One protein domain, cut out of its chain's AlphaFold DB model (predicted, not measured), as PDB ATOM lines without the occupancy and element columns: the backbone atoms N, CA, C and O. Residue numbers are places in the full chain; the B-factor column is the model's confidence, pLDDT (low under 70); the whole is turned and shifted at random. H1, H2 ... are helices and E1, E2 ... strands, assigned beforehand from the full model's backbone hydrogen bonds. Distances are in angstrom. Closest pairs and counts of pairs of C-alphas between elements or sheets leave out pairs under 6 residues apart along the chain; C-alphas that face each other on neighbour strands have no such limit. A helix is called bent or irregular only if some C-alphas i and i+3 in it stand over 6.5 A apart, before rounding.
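AT A GLANCE: This is residues 197 to 367 of the 385 residues of an uncharacterized protein of Rhizobium sp. PP-F2F-G20b (UniProt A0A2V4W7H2). A small, strongly twisted sheet of three strands, E1, E2 and E3, stands at one end of a group of helices in which H1, H2 and H6 pack on the long H4. H6 also covers part of one face of the sheet, the helical hairpin of H2 and H3 reaches to the opposite end, and the turn of residues 314 to 319 sticks out past E1 and E2. The printed part has 171 residues, with named elements in the order H1 H2 H3 H4 H5 E1 E2 E3 H6, mostly helix; the sheet, in order E1 E2 E3, is antiparallel. The whole is only just loose, close to compact, with a radius of gyration of the C-alphas of 19.1 A and spans of 57 by 41 by 36 A.

IN THESE COORDINATES: The strands are E1, residues 309 to 313, E2, residues 320 to 328 and 24.5 A long, and E3, residues 338 to 343. H4, residues 272 to 294, runs 32.6 A from C-alpha 272 at (34.224, -38.940, -25.807). H6, residues 346 to 366, runs 29.1 A to C-alpha 366 at (50.930, -26.747, -19.408); it is irregular, with C-alphas 358 and 361 7.3 A apart, and has a kink of 50 degrees near residue 360. H1 is residues 197 to 209, beginning at C-alpha 197 at (43.552, -64.385, -5.911); H2 is residues 212 to 233, 31.7 A; H3 is residues 238 to 250; H5 is residues 298 to 301.

HOW THE PARTS SIT: E1, E2 and E3 form a meander, each strand the antiparallel neighbour of the one before. N 310 and O 323 are 2.8 A apart between E1 and E2, and N 326 and O 340 are 2.9 A apart between E2 and E3, both within hydrogen-bond range. H6 is on one face, making two layers, sheet and helix, at a height over the sheet of 9.5 A. H4 and H5 only graze the sheet. H4, the hub, touches H6 at a steep tilt of 47 degrees, with Cys 286 and Ala 351 closest, their C-alphas 4.9 A apart. It touches H1 at a steep tilt of 62 degrees, the C-alphas of Ala 285 and Ala 206 closest at 4.3 A. H2 and H3 touch as a hairpin, the C-alphas of Ala 227 and Met 245 closest at 5.2 A. Every O i to N i+4 pair is within hydrogen-bond range in H2, H3 and H4, against 8 of 9 in H1 and 14 of 17 in H6; H5 is too short for one.

THE WHOLE: The C-alphas farthest apart, of Gly 237 and Asp 316, are 63.5 A apart. The printed part has no cut. The link from H3 to H4, residues 251 to 271, is long. Mean pLDDT of the printed part is 92.3; residues 331 and 333 to 335 are under 70.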
ATOM      1  N   ALA A 197      44.807 -64.224  -5.173       95.06
ATOM      2  CA  ALA A 197      43.552 -64.385  -5.911       95.06
ATOM      3  C   ALA A 197      43.002 -63.065  -6.492       95.06
ATOM      4  O   ALA A 197      42.193 -63.087  -7.413       95.06
ATOM      5  N   ILE A 198      43.436 -61.919  -5.958       94.44
ATOM      6  CA  ILE A 198      43.120 -60.577  -6.459       94.44
ATOM      7  C   ILE A 198      44.320 -59.993  -7.213       94.44
ATOM      8  O   ILE A 198      44.144 -59.423  -8.290       94.44
ATOM      9  N   ALA A 199      45.535 -60.124  -6.671       94.06
ATOM     10  CA  ALA A 199      46.738 -59.526  -7.240       94.06
ATOM     11  C   ALA A 199      47.089 -60.123  -8.608       94.06
ATOM     12  O   ALA A 199      47.331 -59.371  -9.548       94.06
ATOM     13  N   VAL A 200      47.059 -61.452  -8.755       96.19
ATOM     14  CA  VAL A 200      47.442 -62.123 -10.005       96.19
ATOM     15  C   VAL A 200      46.520 -61.721 -11.166       96.19
ATOM     16  O   VAL A 200      47.044 -61.245 -12.174       96.19
ATOM     17  N   PRO A 201      45.174 -61.796 -11.062       97.56
ATOM     18  CA  PRO A 201      44.302 -61.330 -12.142       97.56
ATOM     19  C   PRO A 201      44.462 -59.836 -12.445       97.56
ATOM     20  O   PRO A 201      44.437 -59.442 -13.610       97.56
ATOM     21  N   LEU A 202      44.652 -59.007 -11.412       97.12
ATOM     22  CA  LEU A 202      44.820 -57.563 -11.564       97.12
ATOM     23  C   LEU A 202      46.098 -57.216 -12.339       97.12
ATOM     24  O   LEU A 202      46.044 -56.426 -13.281       97.12
ATOM     25  N   ILE A 203      47.233 -57.806 -11.959       96.81
ATOM     26  CA  ILE A 203      48.527 -57.576 -12.613       96.81
ATOM     27  C   ILE A 203      48.485 -58.115 -14.043       96.81
ATOM     28  O   ILE A 203      48.865 -57.397 -14.963       96.81
ATOM     29  N   SER A 204      47.961 -59.326 -14.259       96.81
ATOM     30  CA  SER A 204      47.835 -59.916 -15.598       96.81
ATOM     31  C   SER A 204      46.962 -59.069 -16.526       96.81
ATOM     32  O   SER A 204      47.342 -58.809 -17.668       96.81
ATOM     33  N   ALA A 205      45.821 -58.568 -16.038       96.62
ATOM     34  CA  ALA A 205      44.965 -57.670 -16.810       96.62
ATOM     35  C   ALA A 205      45.659 -56.332 -17.112       96.62
ATOM     36  O   ALA A 205      45.550 -55.821 -18.226       96.62
ATOM     37  N   ALA A 206      46.404 -55.775 -16.153       98.12
ATOM     38  CA  ALA A 206      47.153 -54.540 -16.353       98.12
ATOM     39  C   ALA A 206      48.281 -54.711 -17.386       98.12
ATOM     40  O   ALA A 206      48.405 -53.881 -18.284       98.12
ATOM     41  N   LEU A 207      49.039 -55.812 -17.314       97.69
ATOM     42  CA  LEU A 207      50.071 -56.173 -18.292       97.69
ATOM     43  C   LEU A 207      49.490 -56.321 -19.701       97.69
ATOM     44  O   LEU A 207      50.044 -55.776 -20.654       97.69
ATOM     45  N   ARG A 208      48.339 -56.993 -19.831       96.62
ATOM     46  CA  ARG A 208      47.616 -57.095 -21.105       96.62
ATOM     47  C   ARG A 208      47.202 -55.717 -21.626       96.62
ATOM     48  O   ARG A 208      47.401 -55.431 -22.803       96.62
ATOM     49  N   LEU A 209      46.649 -54.857 -20.768       97.31
ATOM     50  CA  LEU A 209      46.142 -53.540 -21.164       97.31
ATOM     51  C   LEU A 209      47.236 -52.575 -21.632       97.31
ATOM     52  O   LEU A 209      46.986 -51.814 -22.561       97.31
ATOM     53  N   ILE A 210      48.435 -52.602 -21.043       97.94
ATOM     54  CA  ILE A 210      49.536 -51.716 -21.469       97.94
ATOM     55  C   ILE A 210      50.175 -52.128 -22.810       97.94
ATOM     56  O   ILE A 210      50.997 -51.383 -23.346       97.94
ATOM     57  N   GLY A 211      49.821 -53.297 -23.353       96.69
ATOM     58  CA  GLY A 211      50.246 -53.770 -24.672       96.69
ATOM     59  C   GLY A 211      49.441 -53.137 -25.813       96.69
ATOM     60  O   GLY A 211      49.238 -51.921 -25.838       96.69
ATOM     61  N   THR A 212      48.966 -53.973 -26.741       96.69
ATOM     62  CA  THR A 212      48.122 -53.582 -27.887       96.69
ATOM     63  C   THR A 212      46.899 -52.733 -27.504       96.69
ATOM     64  O   THR A 212      46.657 -51.731 -28.175       96.69
ATOM     65  N   PRO A 213      46.148 -53.030 -26.417       97.69
ATOM     66  CA  PRO A 213      44.981 -52.227 -26.053       97.69
ATOM     67  C   PRO A 213      45.302 -50.754 -25.768       97.69
ATOM     68  O   PRO A 213      44.500 -49.880 -26.091       97.69
ATOM     69  N   ALA A 214      46.474 -50.457 -25.196       98.00
ATOM     70  CA  ALA A 214      46.902 -49.081 -24.963       98.00
ATOM     71  C   ALA A 214      47.149 -48.326 -26.275       98.00
ATOM     72  O   ALA A 214      46.756 -47.164 -26.375       98.00
ATOM     73  N   ASP A 215      47.766 -48.971 -27.271       98.00
ATOM     74  CA  ASP A 215      47.996 -48.356 -28.585       98.00
ATOM     75  C   ASP A 215      46.675 -48.051 -29.295       98.00
ATOM     76  O   ASP A 215      46.487 -46.926 -29.760       98.00
ATOM     77  N   ASP A 216      45.725 -48.987 -29.272       97.62
ATOM     78  CA  ASP A 216      44.394 -48.773 -29.846       97.62
ATOM     79  C   ASP A 216      43.638 -47.641 -29.144       97.62
ATOM     80  O   ASP A 216      43.024 -46.802 -29.796       97.62
ATOM     81  N   ILE A 217      43.675 -47.580 -27.808       97.38
ATOM     82  CA  ILE A 217      43.000 -46.512 -27.053       97.38
ATOM     83  C   ILE A 217      43.639 -45.146 -27.334       97.38
ATOM     84  O   ILE A 217      42.925 -44.143 -27.378       97.38
ATOM     85  N   MET A 218      44.960 -45.085 -27.535       96.44
ATOM     86  CA  MET A 218      45.643 -43.856 -27.948       96.44
ATOM     87  C   MET A 218      45.222 -43.423 -29.354       96.44
ATOM     88  O   MET A 218      44.845 -42.266 -29.522       96.44
ATOM     89  N   ALA A 219      45.204 -44.343 -30.324       97.06
ATOM     90  CA  ALA A 219      44.763 -44.061 -31.692       97.06
ATOM     91  C   ALA A 219      43.285 -43.633 -31.745       97.06
ATOM     92  O   ALA A 219      42.923 -42.660 -32.402       97.06
ATOM     93  N   LEU A 220      42.425 -44.307 -30.979       96.75
ATOM     94  CA  LEU A 220      41.016 -43.953 -30.837       96.75
ATOM     95  C   LEU A 220      40.834 -42.552 -30.236       96.75
ATOM     96  O   LEU A 220      39.945 -41.807 -30.648       96.75
ATOM     97  N   ARG A 221      41.652 -42.195 -29.237       95.62
ATOM     98  CA  ARG A 221      41.630 -40.862 -28.627       95.62
ATOM     99  C   ARG A 221      42.035 -39.792 -29.634       95.62
ATOM    100  O   ARG A 221      41.340 -38.784 -29.709       95.62
ATOM    101  N   GLU A 222      43.109 -40.018 -30.380       94.75
ATOM    102  CA  GLU A 222      43.579 -39.119 -31.438       94.75
ATOM    103  C   GLU A 222      42.481 -38.897 -32.486       94.75
ATOM    104  O   GLU A 222      42.056 -37.765 -32.701       94.75
ATOM    105  N   GLN A 223      41.877 -39.972 -32.996       95.44
ATOM    106  CA  GLN A 223      40.763 -39.876 -33.942       95.44
ATOM    107  C   GLN A 223      39.546 -39.126 -33.370       95.44
ATOM    108  O   GLN A 223      38.862 -38.391 -34.088       95.44
ATOM    109  N   ALA A 224      39.243 -39.297 -32.078       93.38
ATOM    110  CA  ALA A 224      38.157 -38.574 -31.419       93.38
ATOM    111  C   ALA A 224      38.465 -37.075 -31.254       93.38
ATOM    112  O   ALA A 224      37.558 -36.249 -31.389       93.38
ATOM    113  N   GLU A 225      39.714 -36.727 -30.937       91.31
ATOM    114  CA  GLU A 225      40.190 -35.345 -30.823       91.31
ATOM    115  C   GLU A 225      40.196 -34.656 -32.199       91.31
ATOM    116  O   GLU A 225      39.669 -33.548 -32.313       91.31
ATOM    117  N   ASP A 226      40.641 -35.342 -33.254       93.12
ATOM    118  CA  ASP A 226      40.615 -34.846 -34.635       93.12
ATOM    119  C   ASP A 226      39.192 -34.604 -35.135       93.12
ATOM    120  O   ASP A 226      38.881 -33.520 -35.633       93.12
ATOM    121  N   ALA A 227      38.288 -35.569 -34.941       92.69
ATOM    122  CA  ALA A 227      36.882 -35.407 -35.307       92.69
ATOM    123  C   ALA A 227      36.232 -34.241 -34.543       92.69
ATOM    124  O   ALA A 227      35.396 -33.508 -35.080       92.69
ATOM    125  N   HIS A 228      36.619 -34.032 -33.280       89.06
ATOM    126  CA  HIS A 228      36.156 -32.882 -32.511       89.06
ATOM    127  C   HIS A 228      36.701 -31.559 -33.066       89.06
ATOM    128  O   HIS A 228      35.933 -30.603 -33.206       89.06
ATOM    129  N   GLY A 229      37.994 -31.509 -33.399       90.88
ATOM    130  CA  GLY A 229      38.663 -30.345 -33.976       90.88
ATOM    131  C   GLY A 229      38.086 -29.949 -35.334       90.88
ATOM    132  O   GLY A 229      37.716 -28.791 -35.518       90.88
ATOM    133  N   GLN A 230      37.903 -30.914 -36.240       92.25
ATOM    134  CA  GLN A 230      37.312 -30.703 -37.569       92.25
ATOM    135  C   GLN A 230      35.874 -30.186 -37.487       92.25
ATOM    136  O   GLN A 230      35.485 -29.257 -38.200       92.25
ATOM    137  N   ALA A 231      35.060 -30.758 -36.599       91.50
ATOM    138  CA  ALA A 231      33.689 -30.298 -36.429       91.50
ATOM    139  C   ALA A 231      33.633 -28.888 -35.810       91.50
ATOM    140  O   ALA A 231      32.761 -28.093 -36.164       91.50
ATOM    141  N   LEU A 232      34.569 -28.554 -34.912       90.81
ATOM    142  CA  LEU A 232      34.690 -27.211 -34.347       90.81
ATOM    143  C   LEU A 232      35.114 -26.184 -35.409       90.81
ATOM    144  O   LEU A 232      34.468 -25.143 -35.517       90.81
ATOM    145  N   SER A 233      36.131 -26.487 -36.224       93.00
ATOM    146  CA  SER A 233      36.581 -25.602 -37.309       93.00
ATOM    147  C   SER A 233      35.522 -25.412 -38.395       93.00
ATOM    148  O   SER A 233      35.466 -24.361 -39.023       93.00
ATOM    149  N   SER A 234      34.648 -26.403 -38.585       93.19
ATOM    150  CA  SER A 234      33.538 -26.348 -39.544       93.19
ATOM    151  C   SER A 234      32.296 -25.622 -38.999       93.19
ATOM    152  O   SER A 234      31.266 -25.579 -39.668       93.19
ATOM    153  N   GLY A 235      32.350 -25.081 -37.773       92.69
ATOM    154  CA  GLY A 235      31.253 -24.316 -37.167       92.69
ATOM    155  C   GLY A 235      30.068 -25.165 -36.699       92.69
ATOM    156  O   GLY A 235      28.954 -24.656 -36.558       92.69
ATOM    157  N   PHE A 236      30.263 -26.466 -36.460       91.12
ATOM    158  CA  PHE A 236      29.155 -27.356 -36.120       91.12
ATOM    159  C   PHE A 236      28.594 -27.041 -34.724       91.12
ATOM    160  O   PHE A 236      29.313 -26.946 -33.723       91.12
ATOM    161  N   GLY A 237      27.263 -26.995 -34.628       90.69
ATOM    162  CA  GLY A 237      26.562 -26.964 -33.344       90.69
ATOM    163  C   GLY A 237      26.849 -28.212 -32.493       90.69
ATOM    164  O   GLY A 237      27.294 -29.243 -32.992       90.69
ATOM    165  N   TYR A 238      26.571 -28.157 -31.186       87.75
ATOM    166  CA  TYR A 238      26.902 -29.238 -30.238       87.75
ATOM    167  C   TYR A 238      26.410 -30.634 -30.670       87.75
ATOM    168  O   TYR A 238      27.192 -31.582 -30.684       87.75
ATOM    169  N   LYS A 239      25.136 -30.762 -31.073       91.25
ATOM    170  CA  LYS A 239      24.571 -32.048 -31.524       91.25
ATOM    171  C   LYS A 239      25.231 -32.549 -32.812       91.25
ATOM    172  O   LYS A 239      25.546 -33.729 -32.907       91.25
ATOM    173  N   ALA A 240      25.493 -31.655 -33.765       90.94
ATOM    174  CA  ALA A 240      26.172 -31.996 -35.014       90.94
ATOM    175  C   ALA A 240      27.614 -32.473 -34.760       90.94
ATOM    176  O   ALA A 240      28.032 -33.465 -35.350       90.94
ATOM    177  N   ARG A 241      28.336 -31.855 -33.811       89.56
ATOM    178  CA  ARG A 241      29.663 -32.321 -33.366       89.56
ATOM    179  C   ARG A 241      29.616 -33.733 -32.785       89.56
ATOM    180  O   ARG A 241      30.459 -34.559 -33.117       89.56
ATOM    181  N   GLN A 242      28.627 -34.025 -31.939       89.38
ATOM    182  CA  GLN A 242      28.460 -35.368 -31.374       89.38
ATOM    183  C   GLN A 242      28.166 -36.417 -32.450       89.38
ATOM    184  O   GLN A 242      28.772 -37.486 -32.425       89.38
ATOM    185  N   SER A 243      27.272 -36.114 -33.395       91.88
ATOM    186  CA  SER A 243      26.952 -37.019 -34.505       91.88
ATOM    187  C   SER A 243      28.145 -37.247 -35.430       91.88
ATOM    188  O   SER A 243      28.402 -38.386 -35.802       91.88
ATOM    189  N   HIS A 244      28.900 -36.192 -35.754       91.69
ATOM    190  CA  HIS A 244      30.108 -36.289 -36.577       91.69
ATOM    191  C   HIS A 244      31.168 -37.173 -35.911       91.69
ATOM    192  O   HIS A 244      31.599 -38.159 -36.497       91.69
ATOM    193  N   MET A 245      31.498 -36.902 -34.643       92.81
ATOM    194  CA  MET A 245      32.425 -37.736 -33.875       92.81
ATOM    195  C   MET A 245      31.946 -39.192 -33.808       92.81
ATOM    196  O   MET A 245      32.735 -40.104 -34.021       92.81
ATOM    197  N   ARG A 246      30.654 -39.430 -33.550       93.94
ATOM    198  CA  ARG A 246      30.093 -40.788 -33.531       93.94
ATOM    199  C   ARG A 246      30.300 -41.507 -34.865       93.94
ATOM    200  O   ARG A 246      30.707 -42.660 -34.841       93.94
ATOM    201  N   ALA A 247      30.038 -40.842 -35.990       93.25
ATOM    202  CA  ALA A 247      30.233 -41.418 -37.320       93.25
ATOM    203  C   ALA A 247      31.710 -41.746 -37.590       93.25
ATOM    204  O   ALA A 247      32.011 -42.814 -38.114       93.25
ATOM    205  N   CYS A 248      32.632 -40.871 -37.177       93.12
ATOM    206  CA  CYS A 248      34.066 -41.125 -37.290       93.12
ATOM    207  C   CYS A 248      34.510 -42.327 -36.446       93.12
ATOM    208  O   CYS A 248      35.286 -43.140 -36.927       93.12
ATOM    209  N   LEU A 249      34.028 -42.457 -35.207       94.56
ATOM    210  CA  LEU A 249      34.464 -43.524 -34.298       94.56
ATOM    211  C   LEU A 249      33.828 -44.891 -34.592       94.56
ATOM    212  O   LEU A 249      34.375 -45.914 -34.188       94.56
ATOM    213  N   ASP A 250      32.695 -44.932 -35.295       94.06
ATOM    214  CA  ASP A 250      31.998 -46.181 -35.636       94.06
ATOM    215  C   ASP A 250      32.819 -47.094 -36.566       94.06
ATOM    216  O   ASP A 250      32.676 -48.319 -36.544       94.06
ATOM    217  N   SER A 251      33.741 -46.520 -37.344       91.69
ATOM    218  CA  SER A 251      34.652 -47.267 -38.217       91.69
ATOM    219  C   SER A 251      35.892 -47.810 -37.500       91.69
ATOM    220  O   SER A 251      36.587 -48.651 -38.071       91.69
ATOM    221  N   PHE A 252      36.162 -47.401 -36.254       96.06
ATOM    222  CA  PHE A 252      37.334 -47.870 -35.516       96.06
ATOM    223  C   PHE A 252      37.234 -49.372 -35.234       96.06
ATOM    224  O   PHE A 252      36.177 -49.888 -34.849       96.06
ATOM    225  N   ARG A 253      38.335 -50.099 -35.427       95.88
ATOM    226  CA  ARG A 253      38.425 -51.537 -35.160       95.88
ATOM    227  C   ARG A 253      39.585 -51.790 -34.215       95.88
ATOM    228  O   ARG A 253      40.703 -51.373 -34.488       95.88
ATOM    229  N   PHE A 254      39.291 -52.467 -33.111       96.81
ATOM    230  CA  PHE A 254      40.302 -52.883 -32.149       96.81
ATOM    231  C   PHE A 254      41.095 -54.063 -32.702       96.81
ATOM    232  O   PHE A 254      40.547 -54.930 -33.388       96.81
ATOM    233  N   ALA A 255      42.382 -54.090 -32.392       96.19
ATOM    234  CA  ALA A 255      43.270 -55.164 -32.777       96.19
ATOM    235  C   ALA A 255      43.044 -56.420 -31.920       96.19
ATOM    236  O   ALA A 255      42.388 -56.417 -30.873       96.19
ATOM    237  N   THR A 256      43.626 -57.526 -32.364       94.88
ATOM    238  CA  THR A 256      43.696 -58.766 -31.591       94.88
ATOM    239  C   THR A 256      45.019 -58.808 -30.838       94.88
ATOM    240  O   THR A 256      46.074 -58.536 -31.409       94.88
ATOM    241  N   VAL A 257      44.971 -59.123 -29.542       92.69
ATOM    242  CA  VAL A 257      46.187 -59.299 -28.737       92.69
ATOM    243  C   VAL A 257      46.885 -60.591 -29.184       92.69
ATOM    244  O   VAL A 257      46.199 -61.589 -29.417       92.69
ATOM    245  N   PRO A 258      48.226 -60.617 -29.309       88.62
ATOM    246  CA  PRO A 258      48.948 -61.833 -29.666       88.62
ATOM    247  C   PRO A 258      48.574 -63.015 -28.762       88.62
ATOM    248  O   PRO A 258      48.656 -62.918 -27.540       88.62
ATOM    249  N   GLY A 259      48.169 -64.130 -29.372       88.00
ATOM    250  CA  GLY A 259      47.734 -65.336 -28.657       88.00
ATOM    251  C   GLY A 259      46.247 -65.374 -28.282       88.00
ATOM    252  O   GLY A 259      45.807 -66.362 -27.702       88.00
ATOM    253  N   GLU A 260      45.465 -64.351 -28.629       90.00
ATOM    254  CA  GLU A 260      44.019 -64.309 -28.396       90.00
ATOM    255  C   GLU A 260      43.220 -64.365 -29.709       90.00
ATOM    256  O   GLU A 260      43.718 -64.030 -30.781       90.00
ATOM    257  N   ALA A 261      41.957 -64.779 -29.619       88.06
ATOM    258  CA  ALA A 261      40.923 -64.578 -30.635       88.06
ATOM    259  C   ALA A 261      39.576 -64.475 -29.899       88.06
ATOM    260  O   ALA A 261      39.346 -65.319 -29.024       88.06
ATOM    261  N   PRO A 262      38.668 -63.510 -30.180       89.75
ATOM    262  CA  PRO A 262      38.620 -62.447 -31.216       89.75
ATOM    263  C   PRO A 262      39.377 -61.148 -30.794       89.75
ATOM    264  O   PRO A 262      40.176 -61.235 -29.859       89.75
ATOM    265  N   PRO A 263      39.203 -59.960 -31.441       93.31
ATOM    266  CA  PRO A 263      39.787 -58.703 -30.955       93.31
ATOM    267  C   PRO A 263      39.547 -58.453 -29.470       93.31
ATOM    268  O   PRO A 263      38.529 -58.880 -28.924       93.31
ATOM    269  N   TRP A 264      40.442 -57.702 -28.818       94.00
ATOM    270  CA  TRP A 264      40.347 -57.500 -27.363       94.00
ATOM    271  C   TRP A 264      39.085 -56.740 -26.936       94.00
ATOM    272  O   TRP A 264      38.715 -56.758 -25.761       94.00
ATOM    273  N   ARG A 265      38.422 -56.081 -27.891       94.19
ATOM    274  CA  ARG A 265      37.130 -55.435 -27.720       94.19
ATOM    275  C   ARG A 265      36.320 -55.479 -29.011       94.19
ATOM    276  O   ARG A 265      36.810 -55.100 -30.071       94.19
ATOM    277  N   THR A 266      35.053 -55.855 -28.892       93.19
ATOM    278  CA  THR A 266      34.085 -55.868 -29.997       93.19
ATOM    279  C   THR A 266      33.086 -54.717 -29.927       93.19
ATOM    280  O   THR A 266      32.574 -54.282 -30.955       93.19
ATOM    281  N   GLU A 267      32.821 -54.180 -28.733       93.81
ATOM    282  CA  GLU A 267      31.827 -53.124 -28.555       93.81
ATOM    283  C   GLU A 267      32.383 -51.776 -29.034       93.81
ATOM    284  O   GLU A 267      33.437 -51.339 -28.547       93.81
ATOM    285  N   PRO A 268      31.659 -51.057 -29.908       93.69
ATOM    286  CA  PRO A 268      32.132 -49.789 -30.439       93.69
ATOM    287  C   PRO A 268      32.228 -48.719 -29.344       93.69
ATOM    288  O   PRO A 268      31.477 -48.710 -28.361       93.69
ATOM    289  N   VAL A 269      33.154 -47.776 -29.523       95.44
ATOM    290  CA  VAL A 269      33.356 -46.647 -28.608       95.44
ATOM    291  C   VAL A 269      32.926 -45.362 -29.289       95.44
ATOM    292  O   VAL A 269      33.673 -44.754 -30.036       95.44
ATOM    293  N   LEU A 270      31.697 -44.936 -29.007       93.56
ATOM    294  CA  LEU A 270      31.018 -43.904 -29.800       93.56
ATOM    295  C   LEU A 270      30.907 -42.545 -29.100       93.56
ATOM    296  O   LEU A 270      30.235 -41.640 -29.593       93.56
ATOM    297  N   THR A 271      31.500 -42.399 -27.912       91.38
ATOM    298  CA  THR A 271      31.410 -41.164 -27.123       91.38
ATOM    299  C   THR A 271      32.754 -40.786 -26.521       91.38
ATOM    300  O   THR A 271      33.473 -41.644 -26.008       91.38
ATOM    301  N   MET A 272      33.034 -39.482 -26.468       89.31
ATOM    302  CA  MET A 272      34.224 -38.940 -25.807       89.31
ATOM    303  C   MET A 272      34.307 -39.354 -24.329       89.31
ATOM    304  O   MET A 272      35.385 -39.627 -23.815       89.31
ATOM    305  N   LYS A 273      33.162 -39.475 -23.642       90.69
ATOM    306  CA  LYS A 273      33.118 -39.943 -22.247       90.69
ATOM    307  C   LYS A 273      33.678 -41.362 -22.104       90.69
ATOM    308  O   LYS A 273      34.399 -41.637 -21.150       90.69
ATOM    309  N   LEU A 274      33.352 -42.253 -23.041       94.06
ATOM    310  CA  LEU A 274      33.853 -43.625 -23.031       94.06
ATOM    311  C   LEU A 274      35.331 -43.691 -23.440       94.06
ATOM    312  O   LEU A 274      36.085 -44.417 -22.800       94.06
ATOM    313  N   VAL A 275      35.767 -42.879 -24.409       94.25
ATOM    314  CA  VAL A 275      37.198 -42.716 -24.738       94.25
ATOM    315  C   VAL A 275      37.988 -42.292 -23.495       94.25
ATOM    316  O   VAL A 275      38.945 -42.958 -23.111       94.25
ATOM    317  N   GLN A 276      37.545 -41.243 -22.796       92.31
ATOM    318  CA  GLN A 276      38.196 -40.753 -21.573       92.31
ATOM    319  C   GLN A 276      38.206 -41.795 -20.446       92.31
ATOM    320  O   GLN A 276      39.189 -41.902 -19.706       92.31
ATOM    321  N   PHE A 277      37.134 -42.580 -20.312       94.19
ATOM    322  CA  PHE A 277      37.092 -43.693 -19.366       94.19
ATOM    323  C   PHE A 277      38.165 -44.742 -19.690       94.19
ATOM    324  O   PHE A 277      38.909 -45.138 -18.796       94.19
ATOM    325  N   LEU A 278      38.297 -45.146 -20.956       95.81
ATOM    326  CA  LEU A 278      39.304 -46.123 -21.378       95.81
ATOM    327  C   LEU A 278      40.728 -45.597 -21.205       95.81
ATOM    328  O   LEU A 278      41.574 -46.312 -20.677       95.81
ATOM    329  N   VAL A 279      40.974 -44.328 -21.535       95.44
ATOM    330  CA  VAL A 279      42.253 -43.661 -21.252       95.44
ATOM    331  C   VAL A 279      42.576 -43.720 -19.758       95.44
ATOM    332  O   VAL A 279      43.693 -44.064 -19.383       95.44
ATOM    333  N   THR A 280      41.594 -43.460 -18.888       94.31
ATOM    334  CA  THR A 280      41.776 -43.566 -17.429       94.31
ATOM    335  C   THR A 280      42.137 -44.994 -17.009       94.31
ATOM    336  O   THR A 280      43.035 -45.173 -16.194       94.31
ATOM    337  N   ARG A 281      41.518 -46.022 -17.608       95.69
ATOM    338  CA  ARG A 281      41.877 -47.430 -17.351       95.69
ATOM    339  C   ARG A 281      43.302 -47.775 -17.784       95.69
ATOM    340  O   ARG A 281      43.934 -48.590 -17.119       95.69
ATOM    341  N   ILE A 282      43.830 -47.143 -18.833       97.75
ATOM    342  CA  ILE A 282      45.241 -47.305 -19.212       97.75
ATOM    343  C   ILE A 282      46.175 -46.644 -18.192       97.75
ATOM    344  O   ILE A 282      47.177 -47.254 -17.822       97.75
ATOM    345  N   TYR A 283      45.832 -45.463 -17.663       96.56
ATOM    346  CA  TYR A 283      46.566 -44.876 -16.532       96.56
ATOM    347  C   TYR A 283      46.562 -45.808 -15.309       96.56
ATOM    348  O   TYR A 283      47.617 -46.035 -14.715       96.56
ATOM    349  N   ASP A 284      45.412 -46.394 -14.966       96.06
ATOM    350  CA  ASP A 284      45.306 -47.347 -13.853       96.06
ATOM    351  C   ASP A 284      46.167 -48.596 -14.092       96.06
ATOM    352  O   ASP A 284      46.881 -49.034 -13.191       96.06
ATOM    353  N   ALA A 285      46.152 -49.145 -15.311       98.00
ATOM    354  CA  ALA A 285      46.982 -50.287 -15.687       98.00
ATOM    355  C   ALA A 285      48.479 -49.964 -15.565       98.00
ATOM    356  O   ALA A 285      49.229 -50.737 -14.969       98.00
ATOM    357  N   CYS A 286      48.912 -48.791 -16.040       98.00
ATOM    358  CA  CYS A 286      50.292 -48.338 -15.871       98.00
ATOM    359  C   CYS A 286      50.660 -48.202 -14.387       98.00
ATOM    360  O   CYS A 286      51.749 -48.609 -13.984       98.00
ATOM    361  N   PHE A 287      49.748 -47.682 -13.555       97.06
ATOM    362  CA  PHE A 287      49.983 -47.541 -12.117       97.06
ATOM    363  C   PHE A 287      50.168 -48.906 -11.460       97.06
ATOM    364  O   PHE A 287      51.121 -49.094 -10.711       97.06
ATOM    365  N   VAL A 288      49.283 -49.861 -11.763       96.81
ATOM    366  CA  VAL A 288      49.352 -51.234 -11.248       96.81
ATOM    367  C   VAL A 288      50.677 -51.885 -11.636       96.81
ATOM    368  O   VAL A 288      51.367 -52.399 -10.760       96.81
ATOM    369  N   VAL A 289      51.070 -51.823 -12.913       97.94
ATOM    370  CA  VAL A 289      52.324 -52.431 -13.390       97.94
ATOM    371  C   VAL A 289      53.534 -51.839 -12.668       97.94
ATOM    372  O   VAL A 289      54.354 -52.585 -12.139       97.94
ATOM    373  N   ILE A 290      53.631 -50.509 -12.575       97.38
ATOM    374  CA  ILE A 290      54.755 -49.855 -11.890       97.38
ATOM    375  C   ILE A 290      54.739 -50.187 -10.390       97.38
ATOM    376  O   ILE A 290      55.772 -50.546  -9.826       97.38
ATOM    377  N   ALA A 291      53.579 -50.116  -9.734       94.81
ATOM    378  CA  ALA A 291      53.463 -50.358  -8.298       94.81
ATOM    379  C   ALA A 291      53.874 -51.780  -7.902       94.81
ATOM    380  O   ALA A 291      54.604 -51.946  -6.923       94.81
ATOM    381  N   TYR A 292      53.443 -52.789  -8.664       94.75
ATOM    382  CA  TYR A 292      53.733 -54.188  -8.350       94.75
ATOM    383  C   TYR A 292      55.131 -54.642  -8.775       94.75
ATOM    384  O   TYR A 292      55.703 -55.485  -8.090       94.75
ATOM    385  N   LEU A 293      55.694 -54.103  -9.863       95.38
ATOM    386  CA  LEU A 293      56.984 -54.581 -10.384       95.38
ATOM    387  C   LEU A 293      58.195 -53.781  -9.893       95.38
ATOM    388  O   LEU A 293      59.307 -54.298  -9.915       95.38
ATOM    389  N   VAL A 294      58.001 -52.537  -9.447       92.38
ATOM    390  CA  VAL A 294      59.093 -51.657  -8.992       92.38
ATOM    391  C   VAL A 294      59.156 -51.562  -7.463       92.38
ATOM    392  O   VAL A 294      60.219 -51.330  -6.890       92.38
ATOM    393  N   GLY A 295      58.015 -51.718  -6.781       83.94
ATOM    394  CA  GLY A 295      57.921 -51.557  -5.325       83.94
ATOM    395  C   GLY A 295      58.032 -50.102  -4.844       83.94
ATOM    396  O   GLY A 295      58.277 -49.853  -3.662       83.94
ATOM    397  N   ALA A 296      57.854 -49.130  -5.744       87.00
ATOM    398  CA  ALA A 296      57.814 -47.711  -5.408       87.00
ATOM    399  C   ALA A 296      56.495 -47.342  -4.699       87.00
ATOM    400  O   ALA A 296      55.423 -47.878  -4.988       87.00
ATOM    401  N   ARG A 297      56.539 -46.391  -3.761       87.75
ATOM    402  CA  ARG A 297      55.333 -45.864  -3.097       87.75
ATOM    403  C   ARG A 297      54.501 -45.042  -4.073       87.75
ATOM    404  O   ARG A 297      55.040 -44.394  -4.960       87.75
ATOM    405  N   ALA A 298      53.197 -44.932  -3.818       88.88
ATOM    406  CA  ALA A 298      52.293 -44.140  -4.655       88.88
ATOM    407  C   ALA A 298      52.803 -42.710  -4.934       88.88
ATOM    408  O   ALA A 298      52.768 -42.278  -6.074       88.88
ATOM    409  N   SER A 299      53.350 -41.994  -3.942       84.69
ATOM    410  CA  SER A 299      53.894 -40.644  -4.171       84.69
ATOM    411  C   SER A 299      55.191 -40.625  -4.992       84.69
ATOM    412  O   SER A 299      55.496 -39.621  -5.621       84.69
ATOM    413  N   GLU A 300      55.971 -41.711  -4.974       92.19
ATOM    414  CA  GLU A 300      57.151 -41.880  -5.835       92.19
ATOM    415  C   GLU A 300      56.706 -42.113  -7.289       92.19
ATOM    416  O   GLU A 300      57.207 -41.449  -8.192       92.19
ATOM    417  N   ILE A 301      55.691 -42.961  -7.500       94.12
ATOM    418  CA  ILE A 301      55.107 -43.247  -8.821       94.12
ATOM    419  C   ILE A 301      54.430 -42.004  -9.399       94.12
ATOM    420  O   ILE A 301      54.738 -41.598 -10.515       94.12
ATOM    421  N   LEU A 302      53.546 -41.361  -8.632       92.06
ATOM    422  CA  LEU A 302      52.815 -40.161  -9.058       92.06
ATOM    423  C   LEU A 302      53.742 -38.961  -9.314       92.06
ATOM    424  O   LEU A 302      53.343 -38.008  -9.977       92.06
ATOM    425  N   GLY A 303      54.972 -39.007  -8.795       90.31
ATOM    426  CA  GLY A 303      56.009 -38.002  -9.010       90.31
ATOM    427  C   GLY A 303      56.887 -38.224 -10.240       90.31
ATOM    428  O   GLY A 303      57.801 -37.426 -10.454       90.31
ATOM    429  N   LEU A 304      56.665 -39.291 -11.015       94.81
ATOM    430  CA  LEU A 304      57.451 -39.581 -12.213       94.81
ATOM    431  C   LEU A 304      57.264 -38.500 -13.285       94.81
ATOM    432  O   LEU A 304      56.162 -37.979 -13.495       94.81
ATOM    433  N   ARG A 305      58.359 -38.195 -13.978       95.00
ATOM    434  CA  ARG A 305      58.438 -37.214 -15.064       95.00
ATOM    435  C   ARG A 305      58.821 -37.895 -16.371       95.00
ATOM    436  O   ARG A 305      59.353 -38.998 -16.344       95.00
ATOM    437  N   ALA A 306      58.548 -37.251 -17.496       96.25
ATOM    438  CA  ALA A 306      59.024 -37.730 -18.788       96.25
ATOM    439  C   ALA A 306      60.555 -37.820 -18.825       96.25
ATOM    440  O   ALA A 306      61.244 -37.003 -18.218       96.25
ATOM    441  N   GLY A 307      61.068 -38.834 -19.518       96.19
ATOM    442  CA  GLY A 307      62.481 -39.193 -19.527       96.19
ATOM    443  C   GLY A 307      62.933 -39.959 -18.280       96.19
ATOM    444  O   GLY A 307      64.130 -40.044 -18.030       96.19
ATOM    445  N   CYS A 308      62.017 -40.515 -17.476       96.38
ATOM    446  CA  CYS A 308      62.381 -41.226 -16.245       96.38
ATOM    447  C   CYS A 308      62.928 -42.645 -16.454       96.38
ATOM    448  O   CYS A 308      63.277 -43.287 -15.468       96.38
ATOM    449  N   ILE A 309      63.012 -43.155 -17.686       97.62
ATOM    450  CA  ILE A 309      63.708 -44.416 -17.972       97.62
ATOM    451  C   ILE A 309      65.145 -44.118 -18.391       97.62
ATOM    452  O   ILE A 309      65.395 -43.552 -19.453       97.62
ATOM    453  N   GLU A 310      66.090 -44.559 -17.572       95.69
ATOM    454  CA  GLU A 310      67.518 -44.547 -17.873       95.69
ATOM    455  C   GLU A 310      67.958 -45.936 -18.342       95.69
ATOM    456  O   GLU A 310      67.489 -46.948 -17.824       95.69
ATOM    457  N   ARG A 311      68.894 -46.009 -19.292       94.00
ATOM    458  CA  ARG A 311      69.510 -47.269 -19.728       94.00
ATOM    459  C   ARG A 311      70.997 -47.233 -19.419       94.00
ATOM    460  O   ARG A 311      71.673 -46.282 -19.798       94.00
ATOM    461  N   HIS A 312      71.490 -48.263 -18.741       90.12
ATOM    462  CA  HIS A 312      72.896 -48.393 -18.361       90.12
ATOM    463  C   HIS A 312      73.426 -49.739 -18.848       90.12
ATOM    464  O   HIS A 312      72.776 -50.767 -18.656       90.12
ATOM    465  N   ALA A 313      74.594 -49.728 -19.489       87.94
ATOM    466  CA  ALA A 313      75.275 -50.954 -19.883       87.94
ATOM    467  C   ALA A 313      75.850 -51.668 -18.651       87.94
ATOM    468  O   ALA A 313      76.283 -51.028 -17.688       87.94
ATOM    469  N   ALA A 314      75.865 -52.995 -18.698       82.56
ATOM    470  CA  ALA A 314      76.612 -53.828 -17.776       82.56
ATOM    471  C   ALA A 314      78.111 -53.489 -17.850       82.56
ATOM    472  O   ALA A 314      78.602 -52.987 -18.861       82.56
ATOM    473  N   ALA A 315      78.853 -53.770 -16.776       80.81
ATOM    474  CA  ALA A 315      80.279 -53.444 -16.698       80.81
ATOM    475  C   ALA A 315      81.128 -54.140 -17.783       80.81
ATOM    476  O   ALA A 315      82.189 -53.641 -18.147       80.81
ATOM    477  N   ASP A 316      80.654 -55.272 -18.301       82.75
ATOM    478  CA  ASP A 316      81.253 -56.048 -19.389       82.75
ATOM    479  C   ASP A 316      80.707 -55.674 -20.784       82.75
ATOM    480  O   ASP A 316      81.163 -56.214 -21.789       82.75
ATOM    481  N   GLY A 317      79.739 -54.753 -20.860       78.94
ATOM    482  CA  GLY A 317      79.113 -54.281 -22.097       78.94
ATOM    483  C   GLY A 317      78.166 -55.275 -22.775       78.94
ATOM    484  O   GLY A 317      77.697 -54.987 -23.875       78.94
ATOM    485  N   THR A 318      77.876 -56.426 -22.159       82.50
ATOM    486  CA  THR A 318      77.109 -57.505 -22.809       82.50
ATOM    487  C   THR A 318      75.597 -57.296 -22.740       82.50
ATOM    488  O   THR A 318      74.872 -57.716 -23.641       82.50
ATOM    489  N   GLU A 319      75.120 -56.600 -21.707       83.81
ATOM    490  CA  GLU A 319      73.698 -56.387 -21.448       83.81
ATOM    491  C   GLU A 319      73.401 -54.918 -21.116       83.81
ATOM    492  O   GLU A 319      74.257 -54.180 -20.627       83.81
ATOM    493  N   THR A 320      72.184 -54.455 -21.408       88.06
ATOM    494  CA  THR A 320      71.723 -53.106 -21.055       88.06
ATOM    495  C   THR A 320      70.513 -53.203 -20.141       88.06
ATOM    496  O   THR A 320      69.469 -53.710 -20.544       88.06
ATOM    497  N   PHE A 321      70.627 -52.643 -18.940       91.25
ATOM    498  CA  PHE A 321      69.555 -52.625 -17.953       91.25
ATOM    499  C   PHE A 321      68.813 -51.293 -17.978       91.25
ATOM    500  O   PHE A 321      69.421 -50.219 -18.027       91.25
ATOM    501  N   ALA A 322      67.485 -51.361 -17.919       95.56
ATOM    502  CA  ALA A 322      66.644 -50.189 -17.740       95.56
ATOM    503  C   ALA A 322      66.413 -49.912 -16.249       95.56
ATOM    504  O   ALA A 322      66.197 -50.820 -15.443       95.56
ATOM    505  N   TYR A 323      66.428 -48.633 -15.893       96.31
ATOM    506  CA  TYR A 323      66.177 -48.139 -14.549       96.31
ATOM    507  C   TYR A 323      65.102 -47.062 -14.584       96.31
ATOM    508  O   TYR A 323      65.142 -46.154 -15.411       96.31
ATOM    509  N   LEU A 324      64.166 -47.137 -13.645       96.81
ATOM    510  CA  LEU A 324      63.216 -46.074 -13.373       96.81
ATOM    511  C   LEU A 324      63.874 -45.065 -12.432       96.81
ATOM    512  O   LEU A 324      64.250 -45.413 -11.314       96.81
ATOM    513  N   SER A 325      63.992 -43.821 -12.871       95.62
ATOM    514  CA  SER A 325      64.567 -42.700 -12.132       95.62
ATOM    515  C   SER A 325      63.457 -41.829 -11.550       95.62
ATOM    516  O   SER A 325      62.577 -41.340 -12.257       95.62
ATOM    517  N   GLY A 326      63.459 -41.636 -10.235       92.56
ATOM    518  CA  GLY A 326      62.434 -40.856  -9.548       92.56
ATOM    519  C   GLY A 326      62.917 -40.316  -8.211       92.56
ATOM    520  O   GLY A 326      64.115 -40.140  -7.986       92.56
ATOM    521  N   ARG A 327      61.980 -39.986  -7.316       90.50
ATOM    522  CA  ARG A 327      62.287 -39.306  -6.049       90.50
ATOM    523  C   ARG A 327      61.518 -39.911  -4.880       90.50
ATOM    524  O   ARG A 327      60.303 -40.064  -4.943       90.50
ATOM    525  N   ILE A 328      62.222 -40.197  -3.784       87.19
ATOM    526  CA  ILE A 328      61.640 -40.664  -2.520       87.19
ATOM    527  C   ILE A 328      61.278 -39.464  -1.650       87.19
ATOM    528  O   ILE A 328      62.139 -38.668  -1.289       87.19
ATOM    529  N   TYR A 329      60.009 -39.365  -1.248       82.19
ATOM    530  CA  TYR A 329      59.509 -38.234  -0.456       82.19
ATOM    531  C   TYR A 329      59.460 -38.530   1.048       82.19
ATOM    532  O   TYR A 329      59.843 -37.695   1.859       82.19
ATOM    533  N   LYS A 330      59.037 -39.726   1.477       71.06
ATOM    534  CA  LYS A 330      58.754 -40.001   2.904       71.06
ATOM    535  C   LYS A 330      59.970 -39.808   3.822       71.06
ATOM    536  O   LYS A 330      59.826 -39.347   4.952       71.06
ATOM    537  N   THR A 331      61.154 -40.170   3.341       69.81
ATOM    538  CA  THR A 331      62.418 -40.115   4.089       69.81
ATOM    539  C   THR A 331      63.357 -39.011   3.605       69.81
ATOM    540  O   THR A 331      64.482 -38.927   4.099       69.81
ATOM    541  N   ALA A 332      62.910 -38.123   2.717       72.69
ATOM    542  CA  ALA A 332      63.709 -36.975   2.306       72.69
ATOM    543  C   ALA A 332      63.705 -35.875   3.376       72.69
ATOM    544  O   ALA A 332      62.691 -35.635   4.043       72.69
ATOM    545  N   VAL A 333      64.854 -35.213   3.529       65.94
ATOM    546  CA  VAL A 333      65.041 -34.064   4.431       65.94
ATOM    547  C   VAL A 333      64.352 -32.806   3.873       65.94
ATOM    548  O   VAL A 333      63.832 -32.011   4.652       65.94
ATOM    549  N   GLY A 334      64.280 -32.666   2.542       67.94
ATOM    550  CA  GLY A 334      63.614 -31.563   1.836       67.94
ATOM    551  C   GLY A 334      62.257 -31.927   1.217       67.94
ATOM    552  O   GLY A 334      61.869 -33.100   1.163       67.94
ATOM    553  N   THR A 335      61.539 -30.909   0.739       67.00
ATOM    554  CA  THR A 335      60.246 -31.041   0.040       67.00
ATOM    555  C   THR A 335      60.385 -31.780  -1.277       67.00
ATOM    556  O   THR A 335      59.581 -32.662  -1.560       67.00
ATOM    557  N   ASP A 336      61.475 -31.528  -1.996       72.94
ATOM    558  CA  ASP A 336      61.630 -31.968  -3.381       72.94
ATOM    559  C   ASP A 336      61.849 -33.483  -3.505       72.94
ATOM    560  O   ASP A 336      61.826 -34.022  -4.604       72.94
ATOM    561  N   GLY A 337      62.049 -34.196  -2.397       81.06
ATOM    562  CA  GLY A 337      62.376 -35.619  -2.409       81.06
ATOM    563  C   GLY A 337      63.855 -35.883  -2.711       81.06
ATOM    564  O   GLY A 337      64.607 -34.994  -3.106       81.06
ATOM    565  N   THR A 338      64.290 -37.119  -2.487       86.69
ATOM    566  CA  THR A 338      65.668 -37.560  -2.737       86.69
ATOM    567  C   THR A 338      65.703 -38.417  -4.002       86.69
ATOM    568  O   THR A 338      64.915 -39.364  -4.063       86.69
ATOM    569  N   PRO A 339      66.573 -38.124  -4.990       90.62
ATOM    570  CA  PRO A 339      66.716 -38.947  -6.188       90.62
ATOM    571  C   PRO A 339      66.965 -40.420  -5.853       90.62
ATOM    572  O   PRO A 339      67.720 -40.737  -4.932       90.62
ATOM    573  N   HIS A 340      66.315 -41.313  -6.589       92.25
ATOM    574  CA  HIS A 340      66.447 -42.752  -6.419       92.25
ATOM    575  C   HIS A 340      66.186 -43.477  -7.738       92.25
ATOM    576  O   HIS A 340      65.404 -43.002  -8.562       92.25
ATOM    577  N   ARG A 341      66.837 -44.630  -7.914       93.62
ATOM    578  CA  ARG A 341      66.699 -45.477  -9.098       93.62
ATOM    579  C   ARG A 341      66.235 -46.864  -8.694       93.62
ATOM    580  O   ARG A 341      66.801 -47.456  -7.780       93.62
ATOM    581  N   TRP A 342      65.251 -47.375  -9.415       95.44
ATOM    582  CA  TRP A 342      64.783 -48.752  -9.308       95.44
ATOM    583  C   TRP A 342      65.081 -49.491 -10.607       95.44
ATOM    584  O   TRP A 342      65.076 -48.878 -11.670       95.44
ATOM    585  N   VAL A 343      65.304 -50.803 -10.548       94.81
ATOM    586  CA  VAL A 343      65.365 -51.624 -11.766       94.81
ATOM    587  C   VAL A 343      63.992 -51.594 -12.446       94.81
ATOM    588  O   VAL A 343      62.968 -51.722 -11.772       94.81
ATOM    589  N   ALA A 344      63.967 -51.401 -13.763       96.50
ATOM    590  CA  ALA A 344      62.748 -51.321 -14.560       96.50
ATOM    591  C   ALA A 344      62.688 -52.476 -15.571       96.50
ATOM    592  O   ALA A 344      63.309 -52.393 -16.628       96.50
ATOM    593  N   PRO A 345      61.924 -53.542 -15.280       96.25
ATOM    594  CA  PRO A 345      61.625 -54.586 -16.259       96.25
ATOM    595  C   PRO A 345      60.907 -54.034 -17.502       96.25
ATOM    596  O   PRO A 345      60.249 -52.993 -17.431       96.25
ATOM    597  N   ASP A 346      60.938 -54.764 -18.619       96.88
ATOM    598  CA  ASP A 346      60.318 -54.333 -19.885       96.88
ATOM    599  C   ASP A 346      58.847 -53.891 -19.767       96.88
ATOM    600  O   ASP A 346      58.495 -52.859 -20.348       96.88
ATOM    601  N   PRO A 347      57.975 -54.553 -18.976       97.75
ATOM    602  CA  PRO A 347      56.618 -54.055 -18.771       97.75
ATOM    603  C   PRO A 347      56.553 -52.673 -18.104       97.75
ATOM    604  O   PRO A 347      55.663 -51.884 -18.414       97.75
ATOM    605  N   VAL A 348      57.498 -52.351 -17.215       98.19
ATOM    606  CA  VAL A 348      57.602 -51.025 -16.581       98.19
ATOM    607  C   VAL A 348      58.057 -49.990 -17.603       98.19
ATOM    608  O   VAL A 348      57.464 -48.914 -17.675       98.19
ATOM    609  N   VAL A 349      59.047 -50.324 -18.435       98.25
ATOM    610  CA  VAL A 349      59.479 -49.462 -19.548       98.25
ATOM    611  C   VAL A 349      58.301 -49.178 -20.478       98.25
ATOM    612  O   VAL A 349      58.035 -48.024 -20.808       98.25
ATOM    613  N   ARG A 350      57.530 -50.210 -20.843       98.12
ATOM    614  CA  ARG A 350      56.328 -50.059 -21.666       98.12
ATOM    615  C   ARG A 350      55.273 -49.177 -20.997       98.12
ATOM    616  O   ARG A 350      54.734 -48.295 -21.662       98.12
ATOM    617  N   ALA A 351      54.995 -49.378 -19.709       98.38
ATOM    618  CA  ALA A 351      54.051 -48.548 -18.963       98.38
ATOM    619  C   ALA A 351      54.465 -47.066 -18.973       98.38
ATOM    620  O   ALA A 351      53.625 -46.201 -19.214       98.38
ATOM    621  N   VAL A 352      55.755 -46.761 -18.784       98.12
ATOM    622  CA  VAL A 352      56.256 -45.380 -18.870       98.12
ATOM    623  C   VAL A 352      56.105 -44.813 -20.279       98.12
ATOM    624  O   VAL A 352      55.583 -43.712 -20.418       98.12
ATOM    625  N   THR A 353      56.455 -45.565 -21.324       98.38
ATOM    626  CA  THR A 353      56.265 -45.131 -22.721       98.38
ATOM    627  C   THR A 353      54.801 -44.788 -23.020       98.38
ATOM    628  O   THR A 353      54.504 -43.782 -23.666       98.38
ATOM    629  N   VAL A 354      53.860 -45.600 -22.527       98.19
ATOM    630  CA  VAL A 354      52.420 -45.337 -22.665       98.19
ATOM    631  C   VAL A 354      52.019 -44.063 -21.914       98.19
ATOM    632  O   VAL A 354      51.328 -43.214 -22.479       98.19
ATOM    633  N   LEU A 355      52.480 -43.882 -20.672       97.38
ATOM    634  CA  LEU A 355      52.225 -42.667 -19.890       97.38
ATOM    635  C   LEU A 355      52.804 -41.411 -20.555       97.38
ATOM    636  O   LEU A 355      52.149 -40.369 -20.581       97.38
ATOM    637  N   GLU A 356      54.008 -41.485 -21.119       97.38
ATOM    638  CA  GLU A 356      54.649 -40.374 -21.825       97.38
ATOM    639  C   GLU A 356      53.839 -39.919 -23.032       97.38
ATOM    640  O   GLU A 356      53.644 -38.710 -23.199       97.38
ATOM    641  N   ARG A 357      53.326 -40.871 -23.823       96.31
ATOM    642  CA  ARG A 357      52.462 -40.602 -24.980       96.31
ATOM    643  C   ARG A 357      51.110 -40.035 -24.557       96.31
ATOM    644  O   ARG A 357      50.687 -39.010 -25.083       96.31
ATOM    645  N   LEU A 358      50.449 -40.644 -23.568       94.56
ATOM    646  CA  LEU A 358      49.142 -40.182 -23.089       94.56
ATOM    647  C   LEU A 358      49.191 -38.781 -22.470       94.56
ATOM    648  O   LEU A 358      48.244 -38.001 -22.640       94.56
ATOM    649  N   SER A 359      50.267 -38.468 -21.747       94.12
ATOM    650  CA  SER A 359      50.448 -37.189 -21.057       94.12
ATOM    651  C   SER A 359      51.015 -36.084 -21.952       94.12
ATOM    652  O   SER A 359      50.795 -34.910 -21.647       94.12
ATOM    653  N   ALA A 360      51.694 -36.415 -23.060       93.94
ATOM    654  CA  ALA A 360      52.394 -35.449 -23.917       93.94
ATOM    655  C   ALA A 360      51.551 -34.219 -24.320       93.94
ATOM    656  O   ALA A 360      52.026 -33.104 -24.088       93.94
ATOM    657  N   PRO A 361      50.293 -34.348 -24.802       90.31
ATOM    658  CA  PRO A 361      49.498 -33.180 -25.199       90.31
ATOM    659  C   PRO A 361      49.160 -32.237 -24.034       90.31
ATOM    660  O   PRO A 361      48.943 -31.040 -24.218       90.31
ATOM    661  N   ILE A 362      49.056 -32.767 -22.812       89.06
ATOM    662  CA  ILE A 362      48.774 -31.960 -21.615       89.06
ATOM    663  C   ILE A 362      50.071 -31.328 -21.106       89.06
ATOM    664  O   ILE A 362      50.087 -30.136 -20.808       89.06
ATOM    665  N   ARG A 363      51.164 -32.099 -21.077       92.44
ATOM    666  CA  ARG A 363      52.506 -31.638 -20.696       92.44
ATOM    667  C   ARG A 363      52.965 -30.449 -21.534       92.44
ATOM    668  O   ARG A 363      53.367 -29.436 -20.971       92.44
ATOM    669  N   GLN A 364      52.819 -30.534 -22.857       91.19
ATOM    670  CA  GLN A 364      53.182 -29.457 -23.782       91.19
ATOM    671  C   GLN A 364      52.355 -28.186 -23.551       91.19
ATOM    672  O   GLN A 364      52.922 -27.104 -23.446       91.19
ATOM    673  N   ARG A 365      51.028 -28.309 -23.397       88.19
ATOM    674  CA  ARG A 365      50.148 -27.152 -23.148       88.19
ATOM    675  C   ARG A 365      50.391 -26.481 -21.798       88.19
ATOM    676  O   ARG A 365      50.230 -25.273 -21.689       88.19
ATOM    677  N   MET A 366      50.736 -27.256 -20.771       86.75
ATOM    678  CA  MET A 366      50.930 -26.747 -19.408       86.75
ATOM    679  C   MET A 366      52.386 -26.383 -19.084       86.75
ATOM    680  O   MET A 366      52.634 -25.877 -17.993       86.75
ATOM    681  N   GLY A 367      53.350 -26.670 -19.968       88.75
ATOM    682  CA  GLY A 367      54.779 -26.509 -19.666       88.75
ATOM    683  C   GLY A 367      55.244 -27.389 -18.499       88.75
ATOM    684  O   GLY A 367      56.071 -26.975 -17.693       88.75
TER     685      GLY A 367